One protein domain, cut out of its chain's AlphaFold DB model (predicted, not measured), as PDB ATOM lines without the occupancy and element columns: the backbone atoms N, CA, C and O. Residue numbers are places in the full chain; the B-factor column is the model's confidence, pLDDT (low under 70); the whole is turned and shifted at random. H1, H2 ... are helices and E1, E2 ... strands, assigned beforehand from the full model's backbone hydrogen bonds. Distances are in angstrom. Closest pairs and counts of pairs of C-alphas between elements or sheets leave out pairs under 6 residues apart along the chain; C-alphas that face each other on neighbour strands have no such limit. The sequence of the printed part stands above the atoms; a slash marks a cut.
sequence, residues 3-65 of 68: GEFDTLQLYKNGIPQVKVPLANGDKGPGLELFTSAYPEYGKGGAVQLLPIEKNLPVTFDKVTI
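Overview. This is residues 3 to 65 of the 68 residues of an uncharacterized protein of Xenorhabdus cabanillasii JM26 (UniProt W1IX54). This domain has little regular structure and is a loose, U-like frame. One arm holds residues 3 to 16 and 53 to 65 with H1 and E1, the other holds H2 and the loop of residues 27 to 45, and residues 17 to 22 and 46 to 51 join them. The printed part has 63 residues, with H1, H2 and E1 in that order; the class is mixed, helices and strands, with 11 residues in named elements. It is loose, radius of gyration of the C-alphas 13.5 A, spans 30 by 29 by 19 A.

Along the chain. H1 is residues 7 to 10, 5.7 A long, from C-alpha 7 at (-38.121, 19.496, -10.585). H2 is residues 23 to 26, 5.6 A. E1 is residues 62 to 64, 6.8 A, ending at C-alpha 64 (-47.670, 33.308, -4.788).

Arrangement. H1, H2 and E1 are apart from each other. E1 pairs with no named strand, but residues 3 to 4 pair antiparallel with its residues 62 to 63. Residues 18 to 19 pair antiparallel with 50 to 51. H1 and H2 are too short for an O i to N i+4 pair.

Size, cuts and confidence. The C-alphas farthest apart, Asn 13 and Glu 40, are 36.8 A apart. The printed part has no cut. Both links are long. Residues 37 and 42 to 45 have pLDDT under 70.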
ATOM      1  N   GLY A   3     -43.011  29.680  -4.867       91.12
ATOM      2  CA  GLY A   3     -43.118  29.213  -6.247       91.12
ATOM      3  C   GLY A   3     -43.250  27.695  -6.320       91.12
ATOM      4  O   GLY A   3     -42.581  26.984  -5.574       91.12
ATOM      5  N   GLU A   4     -44.090  27.216  -7.229       94.81
ATOM      6  CA  GLU A   4     -44.243  25.799  -7.571       94.81
ATOM      7  C   GLU A   4     -43.678  25.584  -8.987       94.81
ATOM      8  O   GLU A   4     -43.932  26.399  -9.880       94.81
ATOM      9  N   PHE A   5     -42.873  24.536  -9.185       95.38
ATOM     10  CA  PHE A   5     -42.258  24.205 -10.476       95.38
ATOM     11  C   PHE A   5     -41.937  22.705 -10.583       95.38
ATOM     12  O   PHE A   5     -41.687  22.047  -9.569       95.38
ATOM     13  N   ASP A   6     -41.880  22.170 -11.805       95.38
ATOM     14  CA  ASP A   6     -41.447  20.788 -12.061       95.38
ATOM     15  C   ASP A   6     -39.939  20.607 -11.834       95.38
ATOM     16  O   ASP A   6     -39.121  21.169 -12.558       95.38
ATOM     17  N   THR A   7     -39.540  19.774 -10.874       93.44
ATOM     18  CA  THR A   7     -38.121  19.496 -10.585       93.44
ATOM     19  C   THR A   7     -37.360  18.796 -11.720       93.44
ATOM     20  O   THR A   7     -36.129  18.860 -11.737       93.44
ATOM     21  N   LEU A   8     -38.038  18.168 -12.691       95.50
ATOM     22  CA  LEU A   8     -37.377  17.507 -13.823       95.50
ATOM     23  C   LEU A   8     -36.614  18.486 -14.721       95.50
ATOM     24  O   LEU A   8     -35.627  18.092 -15.342       95.50
ATOM     25  N   GLN A   9     -36.983  19.769 -14.729       95.44
ATOM     26  CA  GLN A   9     -36.245  20.797 -15.471       95.44
ATOM     27  C   GLN A   9     -34.820  21.031 -14.930       95.44
ATOM     28  O   GLN A   9     -33.983  21.623 -15.608       95.44
ATOM     29  N   LEU A  10     -34.507  20.508 -13.737       95.12
ATOM     30  CA  LEU A  10     -33.159  20.515 -13.167       95.12
ATOM     31  C   LEU A  10     -32.262  19.394 -13.717       95.12
ATOM     32  O   LEU A  10     -31.122  19.273 -13.277       95.12
ATOM     33  N   TYR A  11     -32.739  18.569 -14.653       95.38
ATOM     34  CA  TYR A  11     -31.987  17.455 -15.232       95.38
ATOM     35  C   TYR A  11     -31.694  17.681 -16.719       95.38
ATOM     36  O   TYR A  11     -32.527  18.176 -17.473       95.38
ATOM     37  N   LYS A  12     -30.518  17.234 -17.173       93.75
ATOM     38  CA  LYS A  12     -30.188  17.063 -18.597       93.75
ATOM     39  C   LYS A  12     -29.818  15.601 -18.820       93.75
ATOM     40  O   LYS A  12     -28.896  15.103 -18.182       93.75
ATOM     41  N   ASN A  13     -30.540  14.901 -19.696       94.19
ATOM     42  CA  ASN A  13     -30.323  13.474 -19.993       94.19
ATOM     43  C   ASN A  13     -30.280  12.577 -18.737       94.19
ATOM     44  O   ASN A  13     -29.437  11.692 -18.626       94.19
ATOM     45  N   GLY A  14     -31.154  12.838 -17.758       93.88
ATOM     46  CA  GLY A  14     -31.195  12.094 -16.491       93.88
ATOM     47  C   GLY A  14     -30.097  12.462 -15.486       93.88
ATOM     48  O   GLY A  14     -30.072  11.910 -14.390       93.88
ATOM     49  N   ILE A  15     -29.221  13.417 -15.813       95.12
ATOM     50  CA  ILE A  15     -28.156  13.897 -14.928       95.12
ATOM     51  C   ILE A  15     -28.595  15.218 -14.279       95.12
ATOM     52  O   ILE A  15     -28.888  16.174 -15.012       95.12
ATOM     53  N   PRO A  16     -28.617  15.324 -12.937       94.62
ATOM     54  CA  PRO A  16     -28.965  16.568 -12.260       94.62
ATOM     55  C   PRO A  16     -27.940  17.664 -12.580       94.62
ATOM     56  O   PRO A  16     -26.732  17.441 -12.552       94.62
ATOM     57  N   GLN A  17     -28.431  18.861 -12.877       96.38
ATOM     58  CA  GLN A  17     -27.650  20.065 -13.189       96.38
ATOM     59  C   GLN A  17     -27.513  20.995 -11.980       96.38
ATOM     60  O   GLN A  17     -27.209  22.182 -12.110       96.38
ATOM     61  N   VAL A  18     -27.756  20.450 -10.794       94.44
ATOM     62  CA  VAL A  18     -27.704  21.136  -9.508       94.44
ATOM     63  C   VAL A  18     -26.894  20.305  -8.521       94.44
ATOM     64  O   VAL A  18     -26.805  19.084  -8.645       94.44
ATOM     65  N   LYS A  19     -26.321  20.967  -7.519       92.06
ATOM     66  CA  LYS A  19     -25.622  20.346  -6.393       92.06
ATOM     67  C   LYS A  19     -26.152  20.879  -5.068       92.06
ATOM     68  O   LYS A  19     -26.649  22.002  -5.000       92.06
ATOM     69  N   VAL A  20     -25.976  20.095  -4.011       89.75
ATOM     70  CA  VAL A  20     -26.161  20.569  -2.638       89.75
ATOM     71  C   VAL A  20     -24.827  21.146  -2.146       89.75
ATOM     72  O   VAL A  20     -23.832  20.420  -2.194       89.75
ATOM     73  N   PRO A  21     -24.760  22.420  -1.721       87.88
ATOM     74  CA  PRO A  21     -23.541  22.979  -1.153       87.88
ATOM     75  C   PRO A  21     -23.235  22.408   0.232       87.88
ATOM     76  O   PRO A  21     -24.136  22.027   0.992       87.88
ATOM     77  N   LEU A  22     -21.950  22.393   0.580       88.88
ATOM     78  CA  LEU A  22     -21.540  22.216   1.969       88.88
ATOM     79  C   LEU A  22     -21.680  23.543   2.721       88.88
ATOM     80  O   LEU A  22     -21.592  24.629   2.146       88.88
ATOM     81  N   ALA A  23     -21.858  23.445   4.033       84.94
ATOM     82  CA  ALA A  23     -21.988  24.583   4.927       84.94
ATOM     83  C   ALA A  23     -20.804  25.560   4.797       84.94
ATOM     84  O   ALA A  23     -19.690  25.183   4.420       84.94
ATOM     85  N   ASN A  24     -21.024  26.819   5.185       83.44
ATOM     86  CA  ASN A  24     -20.012  27.882   5.175       83.44
ATOM     87  C   ASN A  24     -19.424  28.161   3.777       83.44
ATOM     88  O   ASN A  24     -18.225  28.420   3.649       83.44
ATOM     89  N   GLY A  25     -20.252  28.089   2.729       79.88
ATOM     90  CA  GLY A  25     -19.820  28.318   1.350       79.88
ATOM     91  C   GLY A  25     -18.844  27.251   0.855       79.88
ATOM     92  O   GLY A  25     -17.737  27.582   0.432       79.88
ATOM     93  N   ASP A  26     -19.243  25.980   0.942       85.25
ATOM     94  CA  ASP A  26     -18.461  24.804   0.540       85.25
ATOM     95  C   ASP A  26     -17.197  24.516   1.398       85.25
ATOM     96  O   ASP A  26     -16.315  23.766   0.978       85.25
ATOM     97  N   LYS A  27     -17.086  25.081   2.613       87.25
ATOM     98  CA  LYS A  27     -15.899  24.928   3.495       87.25
ATOM     99  C   LYS A  27     -16.118  24.050   4.730       87.25
ATOM    100  O   LYS A  27     -15.153  23.683   5.397       87.25
ATOM    101  N   GLY A  28     -17.367  23.783   5.094       85.19
ATOM    102  CA  GLY A  28     -17.739  22.997   6.266       85.19
ATOM    103  C   GLY A  28     -17.873  21.498   5.969       85.19
ATOM    104  O   GLY A  28     -18.044  21.108   4.819       85.19
ATOM    105  N   PRO A  29     -17.840  20.637   7.001       86.00
ATOM    106  CA  PRO A  29     -17.950  19.183   6.833       86.00
ATOM    107  C   PRO A  29     -19.389  18.678   6.609       86.00
ATOM    108  O   PRO A  29     -19.579  17.500   6.325       86.00
ATOM    109  N   GLY A  30     -20.403  19.532   6.786       85.31
ATOM    110  CA  GLY A  30     -21.824  19.180   6.667       85.31
ATOM    111  C   GLY A  30     -22.517  19.894   5.507       85.31
ATOM    112  O   GLY A  30     -21.951  20.810   4.920       85.31
ATOM    113  N   LEU A  31     -23.752  19.495   5.199       84.56
ATOM    114  CA  LEU A  31     -24.591  20.164   4.196       84.56
ATOM    115  C   LEU A  31     -25.062  21.537   4.690       84.56
ATOM    116  O   LEU A  31     -25.274  21.739   5.888       84.56
ATOM    117  N   GLU A  32     -25.273  22.464   3.762       81.81
ATOM    118  CA  GLU A  32     -25.909  23.744   4.061       81.81
ATOM    119  C   GLU A  32     -27.428  23.564   4.196       81.81
ATOM    120  O   GLU A  32     -28.169  23.420   3.219       81.81
ATOM    121  N   LEU A  33     -27.894  23.516   5.445       75.56
ATOM    122  CA  LEU A  33     -29.313  23.393   5.759       75.56
ATOM    123  C   LEU A  33     -29.999  24.750   5.629       75.56
ATOM    124  O   LEU A  33     -29.596  25.721   6.270       75.56
ATOM    125  N   PHE A  34     -31.102  24.786   4.885       70.94
ATOM    126  CA  PHE A  34     -31.913  25.993   4.733       70.94
ATOM    127  C   PHE A  34     -32.453  26.500   6.083       70.94
ATOM    128  O   PHE A  34     -32.439  27.692   6.383       70.94
ATOM    129  N   THR A  35     -32.867  25.578   6.952       71.19
ATOM    130  CA  THR A  35     -33.477  25.894   8.251       71.19
ATOM    131  C   THR A  35     -32.495  26.415   9.295       71.19
ATOM    132  O   THR A  35     -32.935  26.906  10.326       71.19
ATOM    133  N   SER A  36     -31.180  26.323   9.064       70.25
ATOM    134  CA  SER A  36     -30.203  26.966   9.953       70.25
ATOM    135  C   SER A  36     -30.315  28.491   9.898       70.25
ATOM    136  O   SER A  36     -30.065  29.154  10.898       70.25
ATOM    137  N   ALA A  37     -30.694  29.040   8.739       68.69
ATOM    138  CA  ALA A  37     -30.923  30.470   8.557       68.69
ATOM    139  C   ALA A  37     -32.352  30.894   8.937       68.69
ATOM    140  O   ALA A  37     -32.546  32.029   9.359       68.69
ATOM    141  N   TYR A  38     -33.326  29.983   8.816       71.75
ATOM    142  CA  TYR A  38     -34.741  30.262   9.084       71.75
ATOM    143  C   TYR A  38     -35.418  29.126   9.875       71.75
ATOM    144  O   TYR A  38     -36.145  28.301   9.303       71.75
ATOM    145  N   PRO A  39     -35.145  29.020  11.185       74.44
ATOM    146  CA  PRO A  39     -35.643  27.929  12.023       74.44
ATOM    147  C   PRO A  39     -37.174  27.908  12.164       74.44
ATOM    148  O   PRO A  39     -37.761  26.858  12.426       74.44
ATOM    149  N   GLU A  40     -37.842  29.042  11.968       77.50
ATOM    150  CA  GLU A  40     -39.295  29.187  12.062       77.50
ATOM    151  C   GLU A  40     -40.066  28.424  10.972       77.50
ATOM    152  O   GLU A  40     -41.228  28.076  11.180       77.50
ATOM    153  N   TYR A  41     -39.425  28.088   9.845       70.69
ATOM    154  CA  TYR A  41     -40.068  27.368   8.736       70.69
ATOM    155  C   TYR A  41     -39.896  25.842   8.789       70.69
ATOM    156  O   TYR A  41     -40.231  25.151   7.826       70.69
ATOM    157  N   GLY A  42     -39.421  25.278   9.906       67.25
ATOM    158  CA  GLY A  42     -39.524  23.840  10.165       67.25
ATOM    159  C   GLY A  42     -38.321  23.201  10.855       67.25
ATOM    160  O   GLY A  42     -37.354  23.847  11.237       67.25
ATOM    161  N   LYS A  43     -38.383  21.871  11.007       69.00
ATOM    162  CA  LYS A  43     -37.409  21.066  11.772       69.00
ATOM    163  C   LYS A  43     -36.133  20.687  10.996       69.00
ATOM    164  O   LYS A  43     -35.320  19.928  11.517       69.00
ATOM    165  N   GLY A  44     -35.962  21.186   9.772       66.19
ATOM    166  CA  GLY A  44     -34.831  20.866   8.893       66.19
ATOM    167  C   GLY A  44     -35.100  19.772   7.863       66.19
ATOM    168  O   GLY A  44     -36.235  19.347   7.666       66.19
ATOM    169  N   GLY A  45     -34.041  19.359   7.161       66.56
ATOM    170  CA  GLY A  45     -34.065  18.322   6.117       66.56
ATOM    171  C   GLY A  45     -34.173  18.850   4.682       66.56
ATOM    172  O   GLY A  45     -33.768  18.158   3.752       66.56
ATOM    173  N   ALA A  46     -34.638  20.088   4.497       74.12
ATOM    174  CA  ALA A  46     -34.546  20.784   3.219       74.12
ATOM    175  C   ALA A  46     -33.141  21.379   3.039       74.12
ATOM    176  O   ALA A  46     -32.616  22.065   3.922       74.12
ATOM    177  N   VAL A  47     -32.543  21.113   1.882       78.00
ATOM    178  CA  VAL A  47     -31.225  21.616   1.490       78.00
ATOM    179  C   VAL A  47     -31.366  22.632   0.368       78.00
ATOM    180  O   VAL A  47     -32.297  22.560  -0.434       78.00
ATOM    181  N   GLN A  48     -30.427  23.570   0.296       82.38
ATOM    182  CA  GLN A  48     -30.336  24.457  -0.856       82.38
ATOM    183  C   GLN A  48     -29.833  23.684  -2.084       82.38
ATOM    184  O   GLN A  48     -28.968  22.814  -1.974       82.38
ATOM    185  N   LEU A  49     -30.352  24.022  -3.265       88.69
ATOM    186  CA  LEU A  49     -29.827  23.550  -4.546       88.69
ATOM    187  C   LEU A  49     -29.121  24.702  -5.253       88.69
ATOM    188  O   LEU A  49     -29.695  25.774  -5.440       88.69
ATOM    189  N   LEU A  50     -27.874  24.475  -5.652       89.88
ATOM    190  CA  LEU A  50     -27.094  25.404  -6.458       89.88
ATOM    191  C   LEU A  50     -26.949  24.861  -7.877       89.88
ATOM    192  O   LEU A  50     -26.566  23.702  -8.035       89.88
ATOM    193  N   PRO A  51     -27.198  25.673  -8.912       92.94
ATOM    194  CA  PRO A  51     -26.977  25.242 -10.280       92.94
ATOM    195  C   PRO A  51     -25.477  25.054 -10.550       92.94
ATOM    196  O   PRO A  51     -24.641  25.822 -10.070       92.94
ATOM    197  N   ILE A  52     -25.137  24.007 -11.306       93.12
ATOM    198  CA  ILE A  52     -23.756  23.714 -11.724       93.12
ATOM    199  C   ILE A  52     -23.284  24.768 -12.732       93.12
ATOM    200  O   ILE A  52     -22.165  25.272 -12.642       93.12
ATOM    201  N   GLU A  53     -24.157  25.131 -13.672       89.94
ATOM    202  CA  GLU A  53     -23.936  26.213 -14.628       89.94
ATOM    203  C   GLU A  53     -24.591  27.501 -14.124       89.94
ATOM    204  O   GLU A  53     -25.700  27.495 -13.587       89.94
ATOM    205  N   LYS A  54     -23.923  28.641 -14.322       86.50
ATOM    206  CA  LYS A  54     -24.547  29.936 -14.036       86.50
ATOM    207  C   LYS A  54     -25.775  30.123 -14.928       86.50
ATOM    208  O   LYS A  54     -25.741  29.777 -16.104       86.50
ATOM    209  N   ASN A  55     -26.810  30.752 -14.374       87.19
ATOM    210  CA  ASN A  55     -28.038  31.122 -15.083       87.19
ATOM    211  C   ASN A  55     -28.860  29.932 -15.611       87.19
ATOM    212  O   ASN A  55     -29.471  30.051 -16.669       87.19
ATOM    213  N   LEU A  56     -28.903  28.808 -14.885       90.81
ATOM    214  CA  LEU A  56     -29.872  27.743 -15.162       90.81
ATOM    215  C   LEU A  56     -31.301  28.324 -15.071       90.81
ATOM    216  O   LEU A  56     -31.699  28.745 -13.981       90.81
ATOM    217  N   PRO A  57     -32.067  28.388 -16.177       91.00
ATOM    218  CA  PRO A  57     -33.423  28.914 -16.134       91.00
ATOM    219  C   PRO A  57     -34.350  27.930 -15.414       91.00
ATOM    220  O   PRO A  57     -34.306  26.728 -15.670       91.00
ATOM    221  N   VAL A  58     -35.214  28.455 -14.545       92.81
ATOM    222  CA  VAL A  58     -36.310  27.709 -13.915       92.81
ATOM    223  C   VAL A  58     -37.607  28.442 -14.225       92.81
ATOM    224  O   VAL A  58     -37.736  29.634 -13.942       92.81
ATOM    225  N   THR A  59     -38.551  27.732 -14.830       95.62
ATOM    226  CA  THR A  59     -39.893  28.236 -15.115       95.62
ATOM    227  C   THR A  59     -40.830  27.775 -14.011       95.62
ATOM    228  O   THR A  59     -40.885  26.587 -13.696       95.62
ATOM    229  N   PHE A  60     -41.550  28.725 -13.418       95.88
ATOM    230  CA  PHE A  60     -42.539  28.450 -12.383       95.88
ATOM    231  C   PHE A  60     -43.917  28.265 -13.003       95.88
ATOM    232  O   PHE A  60     -44.365  29.106 -13.780       95.88
ATOM    233  N   ASP A  61     -44.602  27.207 -12.587       97.00
ATOM    234  CA  ASP A  61     -45.989  26.943 -12.969       97.00
ATOM    235  C   ASP A  61     -46.947  27.844 -12.182       97.00
ATOM    236  O   ASP A  61     -48.003  28.251 -12.672       97.00
ATOM    237  N   LYS A  62     -46.564  28.192 -10.948       96.69
ATOM    238  CA  LYS A  62     -47.334  29.074 -10.079       96.69
ATOM    239  C   LYS A  62     -46.430  29.874  -9.162       96.69
ATOM    240  O   LYS A  62     -45.452  29.369  -8.615       96.69
ATOM    241  N   VAL A  63     -46.812  31.128  -8.950       94.88
ATOM    242  CA  VAL A  63     -46.129  32.060  -8.059       94.88
ATOM    243  C   VAL A  63     -47.152  32.704  -7.133       94.88
ATOM    244  O   VAL A  63     -48.127  33.294  -7.587       94.88
ATOM    245  N   THR A  64     -46.912  32.607  -5.828       95.00
ATOM    246  CA  THR A  64     -47.670  33.308  -4.788       95.00
ATOM    247  C   THR A  64     -46.762  34.336  -4.125       95.00
ATOM    248  O   THR A  64     -45.703  34.001  -3.585       95.00
ATOM    249  N   ILE A  65     -47.159  35.606  -4.151       91.75
ATOM    250  CA  ILE A  65     -46.450  36.660  -3.422       91.75
ATOM    251  C   ILE A  65     -46.934  36.636  -1.974       91.75
ATOM    252  O   ILE A  65     -48.132  36.689  -1.715       91.75
TER     253      ILE A  65